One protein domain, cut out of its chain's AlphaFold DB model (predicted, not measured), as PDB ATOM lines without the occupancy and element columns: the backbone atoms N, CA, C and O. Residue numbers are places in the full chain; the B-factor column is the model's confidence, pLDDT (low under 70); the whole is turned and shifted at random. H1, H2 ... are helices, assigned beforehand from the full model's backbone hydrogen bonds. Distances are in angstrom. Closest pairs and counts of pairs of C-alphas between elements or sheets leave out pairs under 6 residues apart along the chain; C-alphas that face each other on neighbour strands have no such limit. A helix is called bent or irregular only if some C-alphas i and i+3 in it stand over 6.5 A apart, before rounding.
ATOM      1  N   ILE A 192     287.034 276.516 104.962       85.56
ATOM      2  CA  ILE A 192     285.767 275.771 104.994       85.56
ATOM      3  C   ILE A 192     284.736 276.539 105.812       85.56
ATOM      4  O   ILE A 192     283.626 276.767 105.346       85.56
ATOM      5  N   GLN A 193     285.106 276.999 107.009       84.88
ATOM      6  CA  GLN A 193     284.206 277.778 107.852       84.88
ATOM      7  C   GLN A 193     283.709 279.040 107.128       84.88
ATOM      8  O   GLN A 193     282.524 279.364 107.218       84.88
ATOM      9  N   ARG A 194     284.583 279.721 106.375       86.50
ATOM     10  CA  ARG A 194     284.241 280.937 105.616       86.50
ATOM     11  C   ARG A 194     283.239 280.703 104.480       86.50
ATOM     12  O   ARG A 194     282.592 281.660 104.074       86.50
ATOM     13  N   LEU A 195     283.055 279.464 104.013       88.62
ATOM     14  CA  LEU A 195     282.046 279.121 102.999       88.62
ATOM     15  C   LEU A 195     280.615 279.057 103.544       88.62
ATOM     16  O   LEU A 195     279.669 278.891 102.777       88.62
ATOM     17  N   ARG A 196     280.421 279.145 104.862       90.81
ATOM     18  CA  ARG A 196     279.075 279.118 105.438       90.81
ATOM     19  C   ARG A 196     278.282 280.351 105.029       90.81
ATOM     20  O   ARG A 196     278.795 281.466 105.106       90.81
ATOM     21  N   TRP A 197     276.995 280.142 104.749       93.19
ATOM     22  CA  TRP A 197     276.004 281.181 104.450       93.19
ATOM     23  C   TRP A 197     276.130 282.430 105.331       93.19
ATOM     24  O   TRP A 197     275.978 283.542 104.833       93.19
ATOM     25  N   LYS A 198     276.464 282.281 106.625       92.25
ATOM     26  CA  LYS A 198     276.551 283.424 107.540       92.25
ATOM     27  C   LYS A 198     277.573 284.456 107.075       92.25
ATOM     28  O   LYS A 198     277.289 285.635 107.161       92.25
ATOM     29  N   TYR A 199     278.718 284.049 106.524       91.38
ATOM     30  CA  TYR A 199     279.758 284.994 106.105       91.38
ATOM     31  C   TYR A 199     279.381 285.752 104.830       91.38
ATOM     32  O   TYR A 199     279.833 286.879 104.644       91.38
ATOM     33  N   ALA A 200     278.517 285.173 103.992       92.62
ATOM     34  CA  ALA A 200     277.929 285.871 102.854       92.62
ATOM     35  C   ALA A 200     276.849 286.877 103.294       92.62
ATOM     36  O   ALA A 200     276.748 287.959 102.724       92.62
ATOM     37  N   LEU A 201     276.059 286.541 104.320       94.12
ATOM     38  CA  LEU A 201     274.942 287.370 104.788       94.12
ATOM     39  C   LEU A 201     275.358 288.465 105.782       94.12
ATOM     40  O   LEU A 201     274.821 289.571 105.733       94.12
ATOM     41  N   LEU A 202     276.337 288.190 106.647       92.25
ATOM     42  CA  LEU A 202     276.743 289.056 107.755       92.25
ATOM     43  C   LEU A 202     277.094 290.498 107.341       92.25
ATOM     44  O   LEU A 202     276.683 291.415 108.056       92.25
ATOM     45  N   PRO A 203     277.777 290.768 106.203       92.50
ATOM     46  CA  PRO A 203     278.043 292.137 105.753       92.50
ATOM     47  C   PRO A 203     276.785 293.000 105.587       92.50
ATOM     48  O   PRO A 203     276.863 294.224 105.750       92.50
ATOM     49  N   PHE A 204     275.651 292.361 105.283       93.06
ATOM     50  CA  PHE A 204     274.349 292.989 105.090       93.06
ATOM     51  C   PHE A 204     273.521 292.962 106.376       93.06
ATOM     52  O   PHE A 204     273.040 294.008 106.808       93.06
ATOM     53  N   THR A 205     273.395 291.798 107.023       92.69
ATOM     54  CA  THR A 205     272.494 291.611 108.173       92.69
ATOM     55  C   THR A 205     272.926 292.402 109.402       92.69
ATOM     56  O   THR A 205     272.067 292.931 110.096       92.69
ATOM     57  N   ARG A 206     274.233 292.613 109.619       87.88
ATOM     58  CA  ARG A 206     274.743 293.432 110.740       87.88
ATOM     59  C   ARG A 206     274.354 294.916 110.670       87.88
ATOM     60  O   ARG A 206     274.572 295.661 111.620       87.88
ATOM     61  N   LYS A 207     273.861 295.376 109.514       89.50
ATOM     62  CA  LYS A 207     273.375 296.750 109.304       89.50
ATOM     63  C   LYS A 207     271.861 296.865 109.489       89.50
ATOM     64  O   LYS A 207     271.345 297.979 109.514       89.50
ATOM     65  N   VAL A 208     271.158 295.736 109.563       90.88
ATOM     66  CA  VAL A 208     269.709 295.689 109.753       90.88
ATOM     67  C   VAL A 208     269.404 295.930 111.228       90.88
ATOM     68  O   VAL A 208     270.148 295.503 112.107       90.88
ATOM     69  N   GLU A 209     268.313 296.642 111.493       89.94
ATOM     70  CA  GLU A 209     267.826 296.836 112.855       89.94
ATOM     71  C   GLU A 209     267.471 295.461 113.478       89.94
ATOM     72  O   GLU A 209     266.833 294.641 112.803       89.94
ATOM     73  N   PRO A 210     267.925 295.164 114.711       88.00
ATOM     74  CA  PRO A 210     267.792 293.840 115.318       88.00
ATOM     75  C   PRO A 210     266.381 293.255 115.334       88.00
ATOM     76  O   PRO A 210     266.212 292.088 114.989       88.00
ATOM     77  N   GLU A 211     265.367 294.043 115.679       88.69
ATOM     78  CA  GLU A 211     263.983 293.576 115.760       88.69
ATOM     79  C   GLU A 211     263.442 293.179 114.380       88.69
ATOM     80  O   GLU A 211     262.831 292.118 114.220       88.69
ATOM     81  N   LYS A 212     263.748 293.962 113.339       92.75
ATOM     82  CA  LYS A 212     263.427 293.602 111.947       92.75
ATOM     83  C   LYS A 212     264.119 292.317 111.503       92.75
ATOM     84  O   LYS A 212     263.475 291.469 110.883       92.75
ATOM     85  N   LEU A 213     265.412 292.160 111.802       93.12
ATOM     86  CA  LEU A 213     266.159 290.949 111.450       93.12
ATOM     87  C   LEU A 213     265.580 289.721 112.162       93.12
ATOM     88  O   LEU A 213     265.360 288.689 111.530       93.12
ATOM     89  N   TYR A 214     265.297 289.846 113.457       92.50
ATOM     90  CA  TYR A 214     264.709 288.785 114.261       92.50
ATOM     91  C   TYR A 214     263.335 288.360 113.719       92.50
ATOM     92  O   TYR A 214     263.111 287.178 113.455       92.50
ATOM     93  N   ASN A 215     262.438 289.318 113.458       94.31
ATOM     94  CA  ASN A 215     261.104 289.041 112.916       94.31
ATOM     95  C   ASN A 215     261.154 288.409 111.518       94.31
ATOM     96  O   ASN A 215     260.370 287.504 111.223       94.31
ATOM     97  N   PHE A 216     262.104 288.825 110.675       96.19
ATOM     98  CA  PHE A 216     262.341 288.188 109.380       96.19
ATOM     99  C   PHE A 216     262.737 286.712 109.540       96.19
ATOM    100  O   PHE A 216     262.147 285.847 108.890       96.19
ATOM    101  N   ILE A 217     263.683 286.413 110.439       96.31
ATOM    102  CA  ILE A 217     264.119 285.039 110.736       96.31
ATOM    103  C   ILE A 217     262.958 284.202 111.267       96.31
ATOM    104  O   ILE A 217     262.688 283.114 110.753       96.31
ATOM    105  N   LYS A 218     262.224 284.735 112.246       95.75
ATOM    106  CA  LYS A 218     261.041 284.097 112.827       95.75
ATOM    107  C   LYS A 218     259.983 283.769 111.770       95.75
ATOM    108  O   LYS A 218     259.401 282.688 111.818       95.75
ATOM    109  N   GLY A 219     259.777 284.654 110.792       97.44
ATOM    110  CA  GLY A 219     258.803 284.470 109.716       97.44
ATOM    111  C   GLY A 219     259.083 283.260 108.819       97.44
ATOM    112  O   GLY A 219     258.162 282.503 108.513       97.44
ATOM    113  N   TYR A 220     260.338 283.031 108.413       97.62
ATOM    114  CA  TYR A 220     260.671 281.897 107.535       97.62
ATOM    115  C   TYR A 220     261.059 280.612 108.284       97.62
ATOM    116  O   TYR A 220     261.108 279.538 107.672       97.62
ATOM    117  N   ALA A 221     261.340 280.687 109.589       97.75
ATOM    118  CA  ALA A 221     261.879 279.575 110.370       97.75
ATOM    119  C   ALA A 221     261.051 278.274 110.313       97.75
ATOM    120  O   ALA A 221     261.657 277.224 110.083       97.75
ATOM    121  N   PRO A 222     259.703 278.274 110.419       98.00
ATOM    122  CA  PRO A 222     258.921 277.038 110.311       98.00
ATOM    123  C   PRO A 222     259.090 276.334 108.957       98.00
ATOM    124  O   PRO A 222     259.172 275.105 108.881       98.00
ATOM    125  N   THR A 223     259.186 277.109 107.873       97.56
ATOM    126  CA  THR A 223     259.411 276.586 106.520       97.56
ATOM    127  C   THR A 223     260.828 276.038 106.379       97.56
ATOM    128  O   THR A 223     261.010 274.906 105.924       97.56
ATOM    129  N   ALA A 224     261.840 276.783 106.834       97.19
ATOM    130  CA  ALA A 224     263.229 276.325 106.816       97.19
ATOM    131  C   ALA A 224     263.439 275.067 107.673       97.19
ATOM    132  O   ALA A 224     264.166 274.158 107.264       97.19
ATOM    133  N   PHE A 225     262.769 274.956 108.821       97.56
ATOM    134  CA  PHE A 225     262.783 273.768 109.672       97.56
ATOM    135  C   PHE A 225     262.278 272.523 108.931       97.56
ATOM    136  O   PHE A 225     262.967 271.501 108.897       97.56
ATOM    137  N   LYS A 226     261.126 272.618 108.251       96.75
ATOM    138  CA  LYS A 226     260.573 271.517 107.442       96.75
ATOM    139  C   LYS A 226     261.522 271.111 106.310       96.75
ATOM    140  O   LYS A 226     261.837 269.930 106.176       96.75
ATOM    141  N   ILE A 227     262.028 272.085 105.548       95.56
ATOM    142  CA  ILE A 227     262.966 271.843 104.436       95.56
ATOM    143  C   ILE A 227     264.235 271.147 104.941       95.56
ATOM    144  O   ILE A 227     264.649 270.119 104.406       95.56
ATOM    145  N   THR A 228     264.847 271.674 106.003       95.81
ATOM    146  CA  THR A 228     266.095 271.126 106.554       95.81
ATOM    147  C   THR A 228     265.910 269.733 107.160       95.81
ATOM    148  O   THR A 228     266.816 268.911 107.030       95.81
ATOM    149  N   ASN A 229     264.749 269.418 107.747       95.00
ATOM    150  CA  ASN A 229     264.432 268.068 108.234       95.00
ATOM    151  C   ASN A 229     264.304 267.043 107.100       95.00
ATOM    152  O   ASN A 229     264.717 265.896 107.263       95.00
ATOM    153  N   VAL A 230     263.741 267.434 105.952       94.94
ATOM    154  CA  VAL A 230     263.673 266.561 104.770       94.94
ATOM    155  C   VAL A 230     265.072 266.354 104.194       94.94
ATOM    156  O   VAL A 230     265.501 265.216 104.016       94.94
ATOM    157  N   LEU A 231     265.824 267.439 103.989       94.19
ATOM    158  CA  LEU A 231     267.178 267.367 103.436       94.19
ATOM    159  C   LEU A 231     268.122 266.549 104.317       94.19
ATOM    160  O   LEU A 231     268.936 265.795 103.806       94.19
ATOM    161  N   ARG A 232     268.018 266.613 105.645       91.56
ATOM    162  CA  ARG A 232     268.909 265.842 106.529       91.56
ATOM    163  C   ARG A 232     268.728 264.324 106.465       91.56
ATOM    164  O   ARG A 232     269.573 263.619 107.009       91.56
ATOM    165  N   LYS A 233     267.684 263.824 105.797       90.88
ATOM    166  CA  LYS A 233     267.464 262.388 105.571       90.88
ATOM    167  C   LYS A 233     268.216 261.841 104.353       90.88
ATOM    168  O   LYS A 233     268.384 260.631 104.266       90.88
ATOM    169  N   ILE A 234     268.664 262.697 103.429       92.62
ATOM    170  CA  ILE A 234     269.368 262.269 102.211       92.62
ATOM    171  C   ILE A 234     270.899 262.313 102.379       92.62
ATOM    172  O   ILE A 234     271.412 263.133 103.155       92.62
ATOM    173  N   PRO A 235     271.660 261.477 101.640       91.94
ATOM    174  CA  PRO A 235     273.120 261.552 101.613       91.94
ATOM    175  C   PRO A 235     273.605 262.964 101.254       91.94
ATOM    176  O   PRO A 235     273.102 263.591 100.328       91.94
ATOM    177  N   GLY A 236     274.558 263.502 102.021       89.00
ATOM    178  CA  GLY A 236     275.087 264.860 101.819       89.00
ATOM    179  C   GLY A 236     274.181 266.003 102.302       89.00
ATOM    180  O   GLY A 236     274.644 267.135 102.436       89.00
ATOM    181  N   GLY A 237     272.929 265.737 102.682       90.19
ATOM    182  CA  GLY A 237     271.991 266.775 103.113       90.19
ATOM    183  C   GLY A 237     272.424 267.557 104.356       90.19
ATOM    184  O   GLY A 237     272.151 268.753 104.483       90.19
ATOM    185  N   ARG A 238     273.195 266.935 105.259       87.94
ATOM    186  CA  ARG A 238     273.820 267.646 106.389       87.94
ATOM    187  C   ARG A 238     274.774 268.746 105.917       87.94
ATOM    188  O   ARG A 238     274.770 269.822 106.501       87.94
ATOM    189  N   VAL A 239     275.558 268.489 104.870       89.12
ATOM    190  CA  VAL A 239     276.485 269.468 104.286       89.12
ATOM    191  C   VAL A 239     275.688 270.594 103.630       89.12
ATOM    192  O   VAL A 239     275.903 271.758 103.952       89.12
ATOM    193  N   ILE A 240     274.684 270.254 102.815       90.25
ATOM    194  CA  ILE A 240     273.802 271.228 102.147       90.25
ATOM    195  C   ILE A 240     273.155 272.175 103.164       90.25
ATOM    196  O   ILE A 240     273.309 273.391 103.070       90.25
ATOM    197  N   THR A 241     272.477 271.624 104.176       90.19
ATOM    198  CA  THR A 241     271.812 272.436 105.210       90.19
ATOM    199  C   THR A 241     272.798 273.306 105.987       90.19
ATOM    200  O   THR A 241     272.468 274.429 106.345       90.19
ATOM    201  N   HIS A 242     274.018 272.821 106.225       86.12
ATOM    202  CA  HIS A 242     275.029 273.549 106.984       86.12
ATOM    203  C   HIS A 242     275.623 274.750 106.232       86.12
ATOM    204  O   HIS A 242     275.889 275.782 106.856       86.12
ATOM    205  N   PHE A 243     275.851 274.615 104.923       90.44
ATOM    206  CA  PHE A 243     276.519 275.639 104.116       90.44
ATOM    207  C   PHE A 243     275.558 276.589 103.408       90.44
ATOM    208  O   PHE A 243     275.898 277.761 103.275       90.44
ATOM    209  N   LEU A 244     274.372 276.124 103.006       90.56
ATOM    210  CA  LEU A 244     273.502 276.872 102.091       90.56
ATOM    211  C   LEU A 244     272.226 277.420 102.730       90.56
ATOM    212  O   LEU A 244     271.676 278.391 102.223       90.56
ATOM    213  N   ILE A 245     271.736 276.821 103.820       94.31
ATOM    214  CA  ILE A 245     270.462 277.232 104.420       94.31
ATOM    215  C   ILE A 245     270.729 278.073 105.668       94.31
ATOM    216  O   ILE A 245     271.290 277.539 106.630       94.31
ATOM    217  N   PRO A 246     270.300 279.350 105.699       95.12
ATOM    218  CA  PRO A 246     270.508 280.243 106.827       95.12
ATOM    219  C   PRO A 246     269.554 279.948 107.984       95.12
ATOM    220  O   PRO A 246     268.825 280.816 108.424       95.12
ATOM    221  N   PHE A 247     269.523 278.707 108.463       96.38
ATOM    222  CA  PHE A 247     268.711 278.312 109.605       96.38
ATOM    223  C   PHE A 247     269.387 277.189 110.387       96.38
ATOM    224  O   PHE A 247     269.685 276.112 109.856       96.38
ATOM    225  N   LEU A 248     269.629 277.435 111.671       94.12
ATOM    226  CA  LEU A 248     270.180 276.445 112.584       94.12
ATOM    227  C   LEU A 248     269.062 275.539 113.098       94.12
ATOM    228  O   LEU A 248     268.263 275.910 113.943       94.12
ATOM    229  N   ASN A 249     269.011 274.318 112.568       95.00
ATOM    230  CA  ASN A 249     268.060 273.301 113.002       95.00
ATOM    231  C   ASN A 249     268.754 272.269 113.905       95.00
ATOM    232  O   ASN A 249     269.753 271.661 113.499       95.00
ATOM    233  N   TYR A 250     268.194 272.013 115.087       93.06
ATOM    234  CA  TYR A 250     268.729 271.074 116.077       93.06
ATOM    235  C   TYR A 250     267.913 269.789 116.253       93.06
ATOM    236  O   TYR A 250     268.289 268.938 117.053       93.06
ATOM    237  N   ARG A 251     266.849 269.573 115.469       93.75
ATOM    238  CA  ARG A 251     265.900 268.461 115.666       93.75
ATOM    239  C   ARG A 251     266.544 267.075 115.745       93.75
ATOM    240  O   ARG A 251     266.061 266.209 116.468       93.75
ATOM    241  N   HIS A 252     267.631 266.867 115.004       90.62
ATOM    242  CA  HIS A 252     268.349 265.590 114.924       90.62
ATOM    243  C   HIS A 252     269.456 265.424 115.977       90.62
ATOM    244  O   HIS A 252     270.085 264.366 116.041       90.62
ATOM    245  N   ALA A 253     269.732 266.452 116.777       90.62
ATOM    246  CA  ALA A 253     270.724 266.396 117.839       90.62
ATOM    247  C   ALA A 253     270.123 265.731 119.089       90.62
ATOM    248  O   ALA A 253     268.960 265.947 119.430       90.62
ATOM    249  N   LYS A 254     270.906 264.863 119.743       92.25
ATOM    250  CA  LYS A 254     270.415 263.986 120.820       92.25
ATOM    251  C   LYS A 254     269.870 264.788 122.003       92.25
ATOM    252  O   LYS A 254     268.798 264.452 122.492       92.25
ATOM    253  N   GLN A 255     270.566 265.852 122.390       91.69
ATOM    254  CA  GLN A 255     270.235 266.687 123.541       91.69
ATOM    255  C   GLN A 255     268.921 267.469 123.378       91.69
ATOM    256  O   GLN A 255     268.296 267.821 124.368       91.69
ATOM    257  N   PHE A 256     268.460 267.683 122.141       92.75
ATOM    258  CA  PHE A 256     267.208 268.388 121.854       92.75
ATOM    259  C   PHE A 256     266.038 267.438 121.575       92.75
ATOM    260  O   PHE A 256     264.938 267.912 121.317       92.75
ATOM    261  N   LYS A 257     266.230 266.107 121.599       91.12
ATOM    262  CA  LYS A 257     265.150 265.123 121.368       91.12
ATOM    263  C   LYS A 257     263.923 265.292 122.281       91.12
ATOM    264  O   LYS A 257     262.828 265.126 121.751       91.12
ATOM    265  N   PRO A 258     264.061 265.624 123.579       91.44
ATOM    266  CA  PRO A 258     262.904 265.783 124.464       91.44
ATOM    267  C   PRO A 258     261.993 266.966 124.110       91.44
ATOM    268  O   PRO A 258     260.844 267.000 124.535       91.44
ATOM    269  N   LEU A 259     262.489 267.939 123.340       93.75
ATOM    270  CA  LEU A 259     261.756 269.166 123.034       93.75
ATOM    271  C   LEU A 259     260.735 268.972 121.911       93.75
ATOM    272  O   LEU A 259     260.961 268.180 120.987       93.75
ATOM    273  N   THR A 260     259.656 269.758 121.947       95.06
ATOM    274  CA  THR A 260     258.703 269.869 120.833       95.06
ATOM    275  C   THR A 260     259.341 270.566 119.631       95.06
ATOM    276  O   THR A 260     260.362 271.250 119.755       95.06
ATOM    277  N   ASP A 261     258.753 270.398 118.448       96.44
ATOM    278  CA  ASP A 261     259.261 271.042 117.235       96.44
ATOM    279  C   ASP A 261     259.170 272.569 117.326       96.44
ATOM    280  O   ASP A 261     260.105 273.251 116.914       96.44
ATOM    281  N   GLU A 262     258.114 273.111 117.941       95.19
ATOM    282  CA  GLU A 262     257.949 274.551 118.175       95.19
ATOM    283  C   GLU A 262     259.115 275.109 118.992       95.19
ATOM    284  O   GLU A 262     259.700 276.129 118.628       95.19
ATOM    285  N   ARG A 263     259.514 274.397 120.053       92.81
ATOM    286  CA  ARG A 263     260.630 274.812 120.906       92.81
ATOM    287  C   ARG A 263     261.971 274.715 120.183       92.81
ATOM    288  O   ARG A 263     262.808 275.603 120.315       92.81
ATOM    289  N   VAL A 264     262.182 273.670 119.380       95.19
ATOM    290  CA  VAL A 264     263.397 273.546 118.557       95.19
ATOM    291  C   VAL A 264     263.462 274.650 117.497       95.19
ATOM    292  O   VAL A 264     264.547 275.159 117.220       95.19
ATOM    293  N   ILE A 265     262.323 275.034 116.912       96.25
ATOM    294  CA  ILE A 265     262.239 276.160 115.976       96.25
ATOM    295  C   ILE A 265     262.616 277.460 116.682       96.25
ATOM    296  O   ILE A 265     263.413 278.215 116.136       96.25
ATOM    297  N   GLU A 266     262.098 277.705 117.885       94.19
ATOM    298  CA  GLU A 266     262.401 278.904 118.673       94.19
ATOM    299  C   GLU A 266     263.904 279.032 118.982       94.19
ATOM    300  O   GLU A 266     264.508 280.071 118.720       94.19
ATOM    301  N   ILE A 267     264.538 277.943 119.431       93.00
ATOM    302  CA  ILE A 267     265.997 277.880 119.637       93.00
ATOM    303  C   ILE A 267     266.740 278.121 118.313       93.00
ATOM    304  O   ILE A 267     267.739 278.837 118.268       93.00
ATOM    305  N   GLY A 268     266.239 277.554 117.213       94.94
ATOM    306  CA  GLY A 268     266.799 277.763 115.883       94.94
ATOM    307  C   GLY A 268     266.715 279.213 115.410       94.94
ATOM    308  O   GLY A 268     267.675 279.713 114.825       94.94
ATOM    309  N   VAL A 269     265.608 279.910 115.686       95.19
ATOM    310  CA  VAL A 269     265.447 281.351 115.420       95.19
ATOM    311  C   VAL A 269     266.484 282.140 116.208       95.19
ATOM    312  O   VAL A 269     267.231 282.911 115.605       95.19
ATOM    313  N   HIS A 270     266.570 281.896 117.519       92.00
ATOM    314  CA  HIS A 270     267.509 282.567 118.412       92.00
ATOM    315  C   HIS A 270     268.959 282.425 117.934       92.00
ATOM    316  O   HIS A 270     269.637 283.418 117.677       92.00
ATOM    317  N   ASP A 271     269.430 281.197 117.719       92.00
ATOM    318  CA  ASP A 271     270.828 280.972 117.352       92.00
ATOM    319  C   ASP A 271     271.144 281.439 115.920       92.00
ATOM    320  O   ASP A 271     272.274 281.831 115.615       92.00
ATOM    321  N   THR A 272     270.161 281.405 115.013       94.94
ATOM    322  CA  THR A 272     270.319 281.959 113.656       94.94
ATOM    323  C   THR A 272     270.451 283.479 113.709       94.94
ATOM    324  O   THR A 272     271.279 284.048 112.996       94.94
ATOM    325  N   PHE A 273     269.676 284.132 114.575       93.00
ATOM    326  CA  PHE A 273     269.782 285.562 114.831       93.00
ATOM    327  C   PHE A 273     271.136 285.927 115.454       93.00
ATOM    328  O   PHE A 273     271.816 286.815 114.937       93.00
ATOM    329  N   ASP A 274     271.596 285.193 116.469       88.94
ATOM    330  CA  ASP A 274     272.927 285.365 117.076       88.94
ATOM    331  C   ASP A 274     274.074 285.147 116.073       88.94
ATOM    332  O   ASP A 274     275.156 285.713 116.219       88.94
ATOM    333  N   ALA A 275     273.865 284.356 115.017       91.56
ATOM    334  CA  ALA A 275     274.860 284.162 113.964       91.56
ATOM    335  C   ALA A 275     274.920 285.309 112.933       91.56
ATOM    336  O   ALA A 275     275.906 285.396 112.196       91.56
ATOM    337  N   LEU A 276     273.879 286.149 112.843       93.12
ATOM    338  CA  LEU A 276     273.698 287.173 111.797       93.12
ATOM    339  C   LEU A 276     273.656 288.616 112.309       93.12
ATOM    340  O   LEU A 276     273.718 289.548 111.504       93.12
TER     341      LEU A 276
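What this domain is: This is residues 192 to 276 of the 316 residues of the protein "Methyltransf_11 domain-containing protein" of Micavibrio sp (UniProt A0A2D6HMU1). The bent helix H2, with H1 before it and H3 after it, makes a ring of helices nearly closed where H1 and H3 come near each other. H4 packs on the arm H2a over one side of this ring, its last two residues reaching H1, and the long link before H4 starts through the middle. The printed part has 85 residues, with four named helices in the order H1, H2, H3, H4 and no named strand: the class is all helix, with mostly crossed packing. It is compact, with a radius of gyration of the C-alphas of 12.8 A, and spans 34 by 29 by 20 A.

How they stand to each other: H2, residues 210 to 231, was assigned as one helix by its hydrogen bonds but is bent: C-alphas 219 and 222 are 7.5 A apart, and its arms H2a, residues 210 to 219, and H2b, residues 222 to 231, stand at a steep tilt of 58 degrees. H4, residues 261 to 276, touches H2a with residues 266 to 273 alone, opposite ways at a steep tilt of 38 degrees; the closest C-alphas are those of Lys 218 and Val 269, 5.8 A. H3, residues 237 to 244, touches H2b, the closest C-alphas being those of Leu 231 and Gly 237, 4.9 A. H1, residues 197 to 205, touches H4, whose residues 275 to 276 alone take part; the C-alphas of Leu 202 and Leu 276 are closest, 5.4 A. H1 and H3 are close but not clearly touching, with the closest C-alphas, those of Trp 197 and Leu 244, 5.5 A apart. Each O i to N i+4 pair is within hydrogen-bond range in H2a, H2b, H3 and H4, against 3 of 5 in H1.

Where its parts are: H2a is 14.1 A long and H2b 14.5 A, from C-alpha 210 at (267.792, 293.840, 115.318) to C-alpha 231 at (267.178, 267.367, 103.436). H4 is 22.3 A long and ends at C-alpha 276, (273.698, 287.173, 111.797). H1, 11.6 A, is only just irregular, with C-alphas 200 and 203 6.9 A apart; H3 is 10.3 A.

The domain as a whole: The C-alphas farthest apart are those of Glu 209 and Pro 235, 37.4 A. The printed part has no cut; the link from H3 to H4, residues 245 to 260, is long. No printed residue has a pLDDT under 70.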